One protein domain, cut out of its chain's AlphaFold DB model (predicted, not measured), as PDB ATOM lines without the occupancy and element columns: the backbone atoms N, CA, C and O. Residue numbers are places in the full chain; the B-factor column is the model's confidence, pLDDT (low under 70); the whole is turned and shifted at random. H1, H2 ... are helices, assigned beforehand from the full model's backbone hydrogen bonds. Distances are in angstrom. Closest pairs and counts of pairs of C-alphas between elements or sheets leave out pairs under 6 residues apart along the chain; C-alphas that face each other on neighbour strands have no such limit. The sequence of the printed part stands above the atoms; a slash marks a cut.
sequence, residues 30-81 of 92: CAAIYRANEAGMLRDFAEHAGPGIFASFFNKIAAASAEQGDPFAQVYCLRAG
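This is residues 30 to 81 of the 92 residues of an uncharacterized protein of Burkholderia lata (strain ATCC 17760 / DSM 23089 / LMG 22485 / NCIMB 9086 / R18194 / 383) (UniProt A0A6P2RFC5). Four helices make an open, elongated frame: H1 and the longer H3 run opposite ways with a gap between them, the short H2 joins them across one end as the bottom of a U, and H4 folds back over the far end of H3. Of the four helices only H3 and H4 touch; H1 and H3 come close at Cys 30 and Phe 58, whose C-alphas are 6.8 A apart, while their centres stand 13.4 A apart. The printed part has 52 residues with four named helices, H1, H2, H3 and H4 along the chain, and no named strand; its class is all helix. It is loose, with a radius of gyration of the C-alphas of 12.4 A, and spans 34 by 20 by 14 A.

H1, residues 30 to 38, is close to but not clearly touching H2, residues 43 to 49; their closest C-alphas are those of Asn 37 and Arg 43, 7.2 A apart. These two run opposite ways at a steep tilt of 68 degrees, only just short of about perpendicular. H2 is close to but not clearly touching H3, residues 53 to 67, with the closest C-alphas those of Ala 46 and Ile 53, 6.6 A apart. H2 and H3 are about perpendicular, at 78 degrees. H1 and H3 run opposite ways at a shallow tilt of 14 degrees. They are close but not clearly touching, and their closest C-alphas, those of Cys 30 and Phe 58, are 6.8 A apart. H3 and H4, residues 71 to 80, touch, with the C-alphas of Ala 66 and Gln 74 closest at 4.6 A. H3 and H4 run opposite ways at a steep tilt of 50 degrees. H4 is apart from H1 and from H2. In H1, H2, H3 and H4 every O i to N i+4 pair is within hydrogen-bond range.

H1 begins at C-alpha 30, at (-6.629, -50.455, -28.079), and measures 12.4 A from first to last C-alpha, residues 30 to 38. H2, residues 43 to 49, measures 9.9 A. H3, residues 53 to 67, is the longest helix at 21.4 A, from C-alpha 53 at (-18.089, -43.606, -26.911). H4, residues 71 to 80, measures 14.2 A and ends at C-alpha 80, at (-20.077, -57.410, -19.584).

The two C-alphas farthest apart are those of Asp 44 and Gly 69, at 34.3 A. The printed part, residues 30 to 81, has no cut, and its three links between helices are tight. Residues 47 to 52, of which 47 to 49 belong to H2, stand free. The mean pLDDT of the printed part is 82.9, and residues 50 to 51 are under 70.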
ATOM      1  N   CYS A  30      -6.143 -50.665 -29.440       84.19
ATOM      2  CA  CYS A  30      -6.629 -50.455 -28.079       84.19
ATOM      3  C   CYS A  30      -5.665 -49.565 -27.274       84.19
ATOM      4  O   CYS A  30      -6.076 -48.563 -26.685       84.19
ATOM      5  N   ALA A  31      -4.363 -49.867 -27.329       86.06
ATOM      6  CA  ALA A  31      -3.332 -49.074 -26.665       86.06
ATOM      7  C   ALA A  31      -3.227 -47.645 -27.227       86.06
ATOM      8  O   ALA A  31      -3.048 -46.698 -26.458       86.06
ATOM      9  N   ALA A  32      -3.347 -47.470 -28.545       87.25
ATOM     10  CA  ALA A  32      -3.303 -46.155 -29.182       87.25
ATOM     11  C   ALA A  32      -4.496 -45.276 -28.771       87.25
ATOM     12  O   ALA A  32      -4.292 -44.127 -28.378       87.25
ATOM     13  N   ILE A  33      -5.718 -45.825 -28.789       84.94
ATOM     14  CA  ILE A  33      -6.934 -45.119 -28.352       84.94
ATOM     15  C   ILE A  33      -6.824 -44.742 -26.875       84.94
ATOM     16  O   ILE A  33      -7.112 -43.602 -26.512       84.94
ATOM     17  N   TYR A  34      -6.362 -45.670 -26.031       83.62
ATOM     18  CA  TYR A  34      -6.169 -45.415 -24.606       83.62
ATOM     19  C   TYR A  34      -5.204 -44.246 -24.360       83.62
ATOM     20  O   TYR A  34      -5.557 -43.293 -23.665       83.62
ATOM     21  N   ARG A  35      -4.021 -44.261 -24.995       87.19
ATOM     22  CA  ARG A  35      -3.022 -43.186 -24.858       87.19
ATOM     23  C   ARG A  35      -3.518 -41.849 -25.403       87.19
ATOM     24  O   ARG A  35      -3.281 -40.818 -24.784       87.19
ATOM     25  N   ALA A  36      -4.207 -41.853 -26.544       84.62
ATOM     26  CA  ALA A  36      -4.773 -40.637 -27.123       84.62
ATOM     27  C   ALA A  36      -5.870 -40.036 -26.226       84.62
ATOM     28  O   ALA A  36      -5.961 -38.814 -26.099       84.62
ATOM     29  N   ASN A  37      -6.665 -40.882 -25.563       83.88
ATOM     30  CA  ASN A  37      -7.637 -40.444 -24.568       83.88
ATOM     31  C   ASN A  37      -6.960 -39.865 -23.311       83.88
ATOM     32  O   ASN A  37      -7.320 -38.767 -22.897       83.88
ATOM     33  N   GLU A  38      -5.953 -40.539 -22.737       84.19
ATOM     34  CA  GLU A  38      -5.198 -40.013 -21.581       84.19
ATOM     35  C   GLU A  38      -4.501 -38.681 -21.888       84.19
ATOM     36  O   GLU A  38      -4.460 -37.790 -21.042       84.19
ATOM     37  N   ALA A  39      -4.000 -38.516 -23.114       86.25
ATOM     38  CA  ALA A  39      -3.401 -37.270 -23.582       86.25
ATOM     39  C   ALA A  39      -4.432 -36.159 -23.877       86.25
ATOM     40  O   ALA A  39      -4.050 -35.062 -24.282       86.25
ATOM     41  N   GLY A  40      -5.734 -36.428 -23.722       82.25
ATOM     42  CA  GLY A  40      -6.813 -35.474 -23.989       82.25
ATOM     43  C   GLY A  40      -7.052 -35.182 -25.474       82.25
ATOM     44  O   GLY A  40      -7.857 -34.314 -25.802       82.25
ATOM     45  N   MET A  41      -6.399 -35.912 -26.384       82.81
ATOM     46  CA  MET A  41      -6.475 -35.671 -27.832       82.81
ATOM     47  C   MET A  41      -7.840 -36.025 -28.427       82.81
ATOM     48  O   MET A  41      -8.174 -35.578 -29.519       82.81
ATOM     49  N   LEU A  42      -8.623 -36.842 -27.722       79.75
ATOM     50  CA  LEU A  42      -9.946 -37.290 -28.159       79.75
ATOM     51  C   LEU A  42     -11.084 -36.537 -27.448       79.75
ATOM     52  O   LEU A  42     -12.237 -36.958 -27.525       79.75
ATOM     53  N   ARG A  43     -10.781 -35.433 -26.750       76.12
ATOM     54  CA  ARG A  43     -11.765 -34.664 -25.976       76.12
ATOM     55  C   ARG A  43     -12.878 -34.097 -26.855       76.12
ATOM     56  O   ARG A  43     -14.042 -34.396 -26.607       76.12
ATOM     57  N   ASP A  44     -12.520 -33.352 -27.898       73.50
ATOM     58  CA  ASP A  44     -13.494 -32.743 -28.811       73.50
ATOM     59  C   ASP A  44     -14.355 -33.823 -29.475       73.50
ATOM     60  O   ASP A  44     -15.567 -33.683 -29.615       73.50
ATOM     61  N   PHE A  45     -13.744 -34.962 -29.807       71.81
ATOM     62  CA  PHE A  45     -14.448 -36.123 -30.338       71.81
ATOM     63  C   PHE A  45     -15.478 -36.684 -29.339       71.81
ATOM     64  O   PHE A  45     -16.621 -36.951 -29.710       71.81
ATOM     65  N   ALA A  46     -15.104 -36.831 -28.067       70.69
ATOM     66  CA  ALA A  46     -15.996 -37.329 -27.022       70.69
ATOM     67  C   ALA A  46     -17.173 -36.382 -26.742       70.69
ATOM     68  O   ALA A  46     -18.295 -36.848 -26.536       70.69
ATOM     69  N   GLU A  47     -16.938 -35.066 -26.781       70.56
ATOM     70  CA  GLU A  47     -17.980 -34.046 -26.605       70.56
ATOM     71  C   GLU A  47     -19.051 -34.127 -27.710       70.56
ATOM     72  O   GLU A  47     -20.234 -33.924 -27.435       70.56
ATOM     73  N   HIS A  48     -18.669 -34.519 -28.931       71.38
ATOM     74  CA  HIS A  48     -19.592 -34.662 -30.063       71.38
ATOM     75  C   HIS A  48     -20.244 -36.048 -30.177       71.38
ATOM     76  O   HIS A  48     -21.373 -36.154 -30.651       71.38
ATOM     77  N   ALA A  49     -19.544 -37.120 -29.796       70.06
ATOM     78  CA  ALA A  49     -20.046 -38.493 -29.918       70.06
ATOM     79  C   ALA A  49     -20.895 -38.947 -28.715       70.06
ATOM     80  O   ALA A  49     -21.630 -39.931 -28.811       70.06
ATOM     81  N   GLY A  50     -20.819 -38.217 -27.600       69.75
ATOM     82  CA  GLY A  50     -21.593 -38.472 -26.394       69.75
ATOM     83  C   GLY A  50     -20.856 -39.316 -25.346       69.75
ATOM     84  O   GLY A  50     -19.808 -39.922 -25.607       69.75
ATOM     85  N   PRO A  51     -21.398 -39.358 -24.116       68.88
ATOM     86  CA  PRO A  51     -20.785 -40.087 -23.016       68.88
ATOM     87  C   PRO A  51     -20.732 -41.589 -23.327       68.88
ATOM     88  O   PRO A  51     -21.723 -42.188 -23.735       68.88
ATOM     89  N   GLY A  52     -19.571 -42.210 -23.110       75.94
ATOM     90  CA  GLY A  52     -19.393 -43.658 -23.271       75.94
ATOM     91  C   GLY A  52     -18.912 -44.123 -24.648       75.94
ATOM     92  O   GLY A  52     -18.753 -45.329 -24.840       75.94
ATOM     93  N   ILE A  53     -18.600 -43.217 -25.584       79.50
ATOM     94  CA  ILE A  53     -18.089 -43.606 -26.911       79.50
ATOM     95  C   ILE A  53     -16.808 -44.455 -26.835       79.50
ATOM     96  O   ILE A  53     -16.681 -45.453 -27.538       79.50
ATOM     97  N   PHE A  54     -15.893 -44.144 -25.912       80.25
ATOM     98  CA  PHE A  54     -14.680 -44.948 -25.727       80.25
ATOM     99  C   PHE A  54     -14.986 -46.345 -25.200       80.25
ATOM    100  O   PHE A  54     -14.403 -47.312 -25.679       80.25
ATOM    101  N   ALA A  55     -15.938 -46.472 -24.271       82.31
ATOM    102  CA  ALA A  55     -16.393 -47.780 -23.810       82.31
ATOM    103  C   ALA A  55     -16.989 -48.591 -24.972       82.31
ATOM    104  O   ALA A  55     -16.704 -49.777 -25.099       82.31
ATOM    105  N   SER A  56     -17.737 -47.943 -25.875       82.06
ATOM    106  CA  SER A  56     -18.236 -48.582 -27.097       82.06
ATOM    107  C   SER A  56     -17.100 -49.107 -27.988       82.06
ATOM    108  O   SER A  56     -17.149 -50.259 -28.422       82.06
ATOM    109  N   PHE A  57     -16.037 -48.322 -28.205       81.56
ATOM    110  CA  PHE A  57     -14.871 -48.771 -28.974       81.56
ATOM    111  C   PHE A  57     -14.145 -49.945 -28.327       81.56
ATOM    112  O   PHE A  57     -13.873 -50.940 -29.000       81.56
ATOM    113  N   PHE A  58     -13.870 -49.866 -27.026       84.94
ATOM    114  CA  PHE A  58     -13.205 -50.954 -26.315       84.94
ATOM    115  C   PHE A  58     -14.043 -52.236 -26.324       84.94
ATOM    116  O   PHE A  58     -13.489 -53.314 -26.521       84.94
ATOM    117  N   ASN A  59     -15.370 -52.127 -26.226       87.25
ATOM    118  CA  ASN A  59     -16.273 -53.273 -26.336       87.25
ATOM    119  C   ASN A  59     -16.226 -53.919 -27.726       87.25
ATOM    120  O   ASN A  59     -16.191 -55.146 -27.819       87.25
ATOM    121  N   LYS A  60     -16.178 -53.116 -28.800       84.06
ATOM    122  CA  LYS A  60     -16.024 -53.624 -30.175       84.06
ATOM    123  C   LYS A  60     -14.690 -54.366 -30.352       84.06
ATOM    124  O   LYS A  60     -14.674 -55.465 -30.898       84.06
ATOM    125  N   ILE A  61     -13.586 -53.810 -29.843       85.00
ATOM    126  CA  ILE A  61     -12.258 -54.452 -29.909       85.00
ATOM    127  C   ILE A  61     -12.231 -55.746 -29.083       85.00
ATOM    128  O   ILE A  61     -11.672 -56.753 -29.525       85.00
ATOM    129  N   ALA A  62     -12.849 -55.739 -27.899       86.44
ATOM    130  CA  ALA A  62     -12.955 -56.922 -27.055       86.44
ATOM    131  C   ALA A  62     -13.755 -58.033 -27.750       86.44
ATOM    132  O   ALA A  62     -13.284 -59.165 -27.790       86.44
ATOM    133  N   ALA A  63     -14.895 -57.715 -28.371       87.19
ATOM    134  CA  ALA A  63     -15.680 -58.691 -29.125       87.19
ATOM    135  C   ALA A  63     -14.882 -59.291 -30.297       87.19
ATOM    136  O   ALA A  63     -14.807 -60.512 -30.424       87.19
ATOM    137  N   ALA A  64     -14.196 -58.455 -31.086       84.38
ATOM    138  CA  ALA A  64     -13.354 -58.915 -32.193       84.38
ATOM    139  C   ALA A  64     -12.176 -59.790 -31.721       84.38
ATOM    140  O   ALA A  64     -11.826 -60.779 -32.363       84.38
ATOM    141  N   SER A  65     -11.571 -59.456 -30.577       84.94
ATOM    142  CA  SER A  65     -10.492 -60.258 -29.982       84.94
ATOM    143  C   SER A  65     -11.015 -61.588 -29.432       84.94
ATOM    144  O   SER A  65     -10.363 -62.622 -29.569       84.94
ATOM    145  N   ALA A  66     -12.218 -61.583 -28.853       86.75
ATOM    146  CA  ALA A  66     -12.881 -62.774 -28.340       86.75
ATOM    147  C   ALA A  66     -13.264 -63.756 -29.466       86.75
ATOM    148  O   ALA A  66     -13.114 -64.968 -29.292       86.75
ATOM    149  N   GLU A  67     -13.680 -63.239 -30.629       86.25
ATOM    150  CA  GLU A  67     -13.925 -64.018 -31.858       86.25
ATOM    151  C   GLU A  67     -12.670 -64.709 -32.394       86.25
ATOM    152  O   GLU A  67     -12.750 -65.804 -32.943       86.25
ATOM    153  N   GLN A  68     -11.503 -64.105 -32.184       84.38
ATOM    154  CA  GLN A  68     -10.213 -64.668 -32.586       84.38
ATOM    155  C   GLN A  68      -9.620 -65.628 -31.549       84.38
ATOM    156  O   GLN A  68      -8.525 -66.152 -31.746       84.38
ATOM    157  N   GLY A  69     -10.337 -65.873 -30.450       83.94
ATOM    158  CA  GLY A  69      -9.929 -66.816 -29.417       83.94
ATOM    159  C   GLY A  69      -9.093 -66.221 -28.284       83.94
ATOM    160  O   GLY A  69      -8.469 -66.996 -27.564       83.94
ATOM    161  N   ASP A  70      -9.064 -64.893 -28.084       85.56
ATOM    162  CA  ASP A  70      -8.403 -64.311 -26.904       85.56
ATOM    163  C   ASP A  70      -9.214 -64.638 -25.627       85.56
ATOM    164  O   ASP A  70     -10.327 -64.127 -25.452       85.56
ATOM    165  N   PRO A  71      -8.681 -65.457 -24.699       86.06
ATOM    166  CA  PRO A  71      -9.430 -65.926 -23.535       86.06
ATOM    167  C   PRO A  71      -9.757 -64.803 -22.541       86.06
ATOM    168  O   PRO A  71     -10.785 -64.860 -21.864       86.06
ATOM    169  N   PHE A  72      -8.926 -63.760 -22.452       87.50
ATOM    170  CA  PHE A  72      -9.201 -62.624 -21.574       87.50
ATOM    171  C   PHE A  72     -10.333 -61.769 -22.136       87.50
ATOM    172  O   PHE A  72     -11.213 -61.341 -21.383       87.50
ATOM    173  N   ALA A  73     -10.344 -61.576 -23.456       87.44
ATOM    174  CA  ALA A  73     -11.420 -60.872 -24.138       87.44
ATOM    175  C   ALA A  73     -12.754 -61.627 -24.018       87.44
ATOM    176  O   ALA A  73     -13.768 -61.016 -23.691       87.44
ATOM    177  N   GLN A  74     -12.749 -62.957 -24.166       88.62
ATOM    178  CA  GLN A  74     -13.945 -63.786 -23.969       88.62
ATOM    179  C   GLN A  74     -14.513 -63.649 -22.551       88.62
ATOM    180  O   GLN A  74     -15.711 -63.420 -22.377       88.62
ATOM    181  N   VAL A  75     -13.659 -63.728 -21.523       91.94
ATOM    182  CA  VAL A  75     -14.084 -63.551 -20.122       91.94
ATOM    183  C   VAL A  75     -14.651 -62.154 -19.884       91.94
ATOM    184  O   VAL A  75     -15.674 -62.016 -19.209       91.94
ATOM    185  N   TYR A  76     -14.008 -61.120 -20.427       90.75
ATOM    186  CA  TYR A  76     -14.505 -59.750 -20.337       90.75
ATOM    187  C   TYR A  76     -15.890 -59.617 -20.975       90.75
ATOM    188  O   TYR A  76     -16.821 -59.148 -20.320       90.75
ATOM    189  N   CYS A  77     -16.047 -60.093 -22.212       89.38
ATOM    190  CA  CYS A  77     -17.305 -60.010 -22.938       89.38
ATOM    191  C   CYS A  77     -18.435 -60.763 -22.223       89.38
ATOM    192  O   CYS A  77     -19.520 -60.206 -22.067       89.38
ATOM    193  N   LEU A  78     -18.175 -61.964 -21.690       90.88
ATOM    194  CA  LEU A  78     -19.159 -62.714 -20.898       90.88
ATOM    195  C   LEU A  78     -19.599 -61.950 -19.641       90.88
ATOM    196  O   LEU A  78     -20.789 -61.890 -19.344       90.88
ATOM    197  N   ARG A  79     -18.658 -61.338 -18.911       91.50
ATOM    198  CA  ARG A  79     -18.968 -60.547 -17.705       91.50
ATOM    199  C   ARG A  79     -19.755 -59.280 -18.020       91.50
ATOM    200  O   ARG A  79     -20.597 -58.876 -17.226       91.50
ATOM    201  N   ALA A  80     -19.455 -58.653 -19.152       88.12
ATOM    202  CA  ALA A  80     -20.077 -57.410 -19.584       88.12
ATOM    203  C   ALA A  80     -21.370 -57.623 -20.398       88.12
ATOM    204  O   ALA A  80     -22.002 -56.642 -20.783       88.12
ATOM    205  N   GLY A  81     -21.769 -58.873 -20.674       88.75
ATOM    206  CA  GLY A  81     -22.925 -59.182 -21.524       88.75
ATOM    207  C   GLY A  81     -22.739 -58.766 -22.987       88.75
ATOM    208  O   GLY A  81     -23.716 -58.498 -23.682       88.75
TER     209      GLY A  81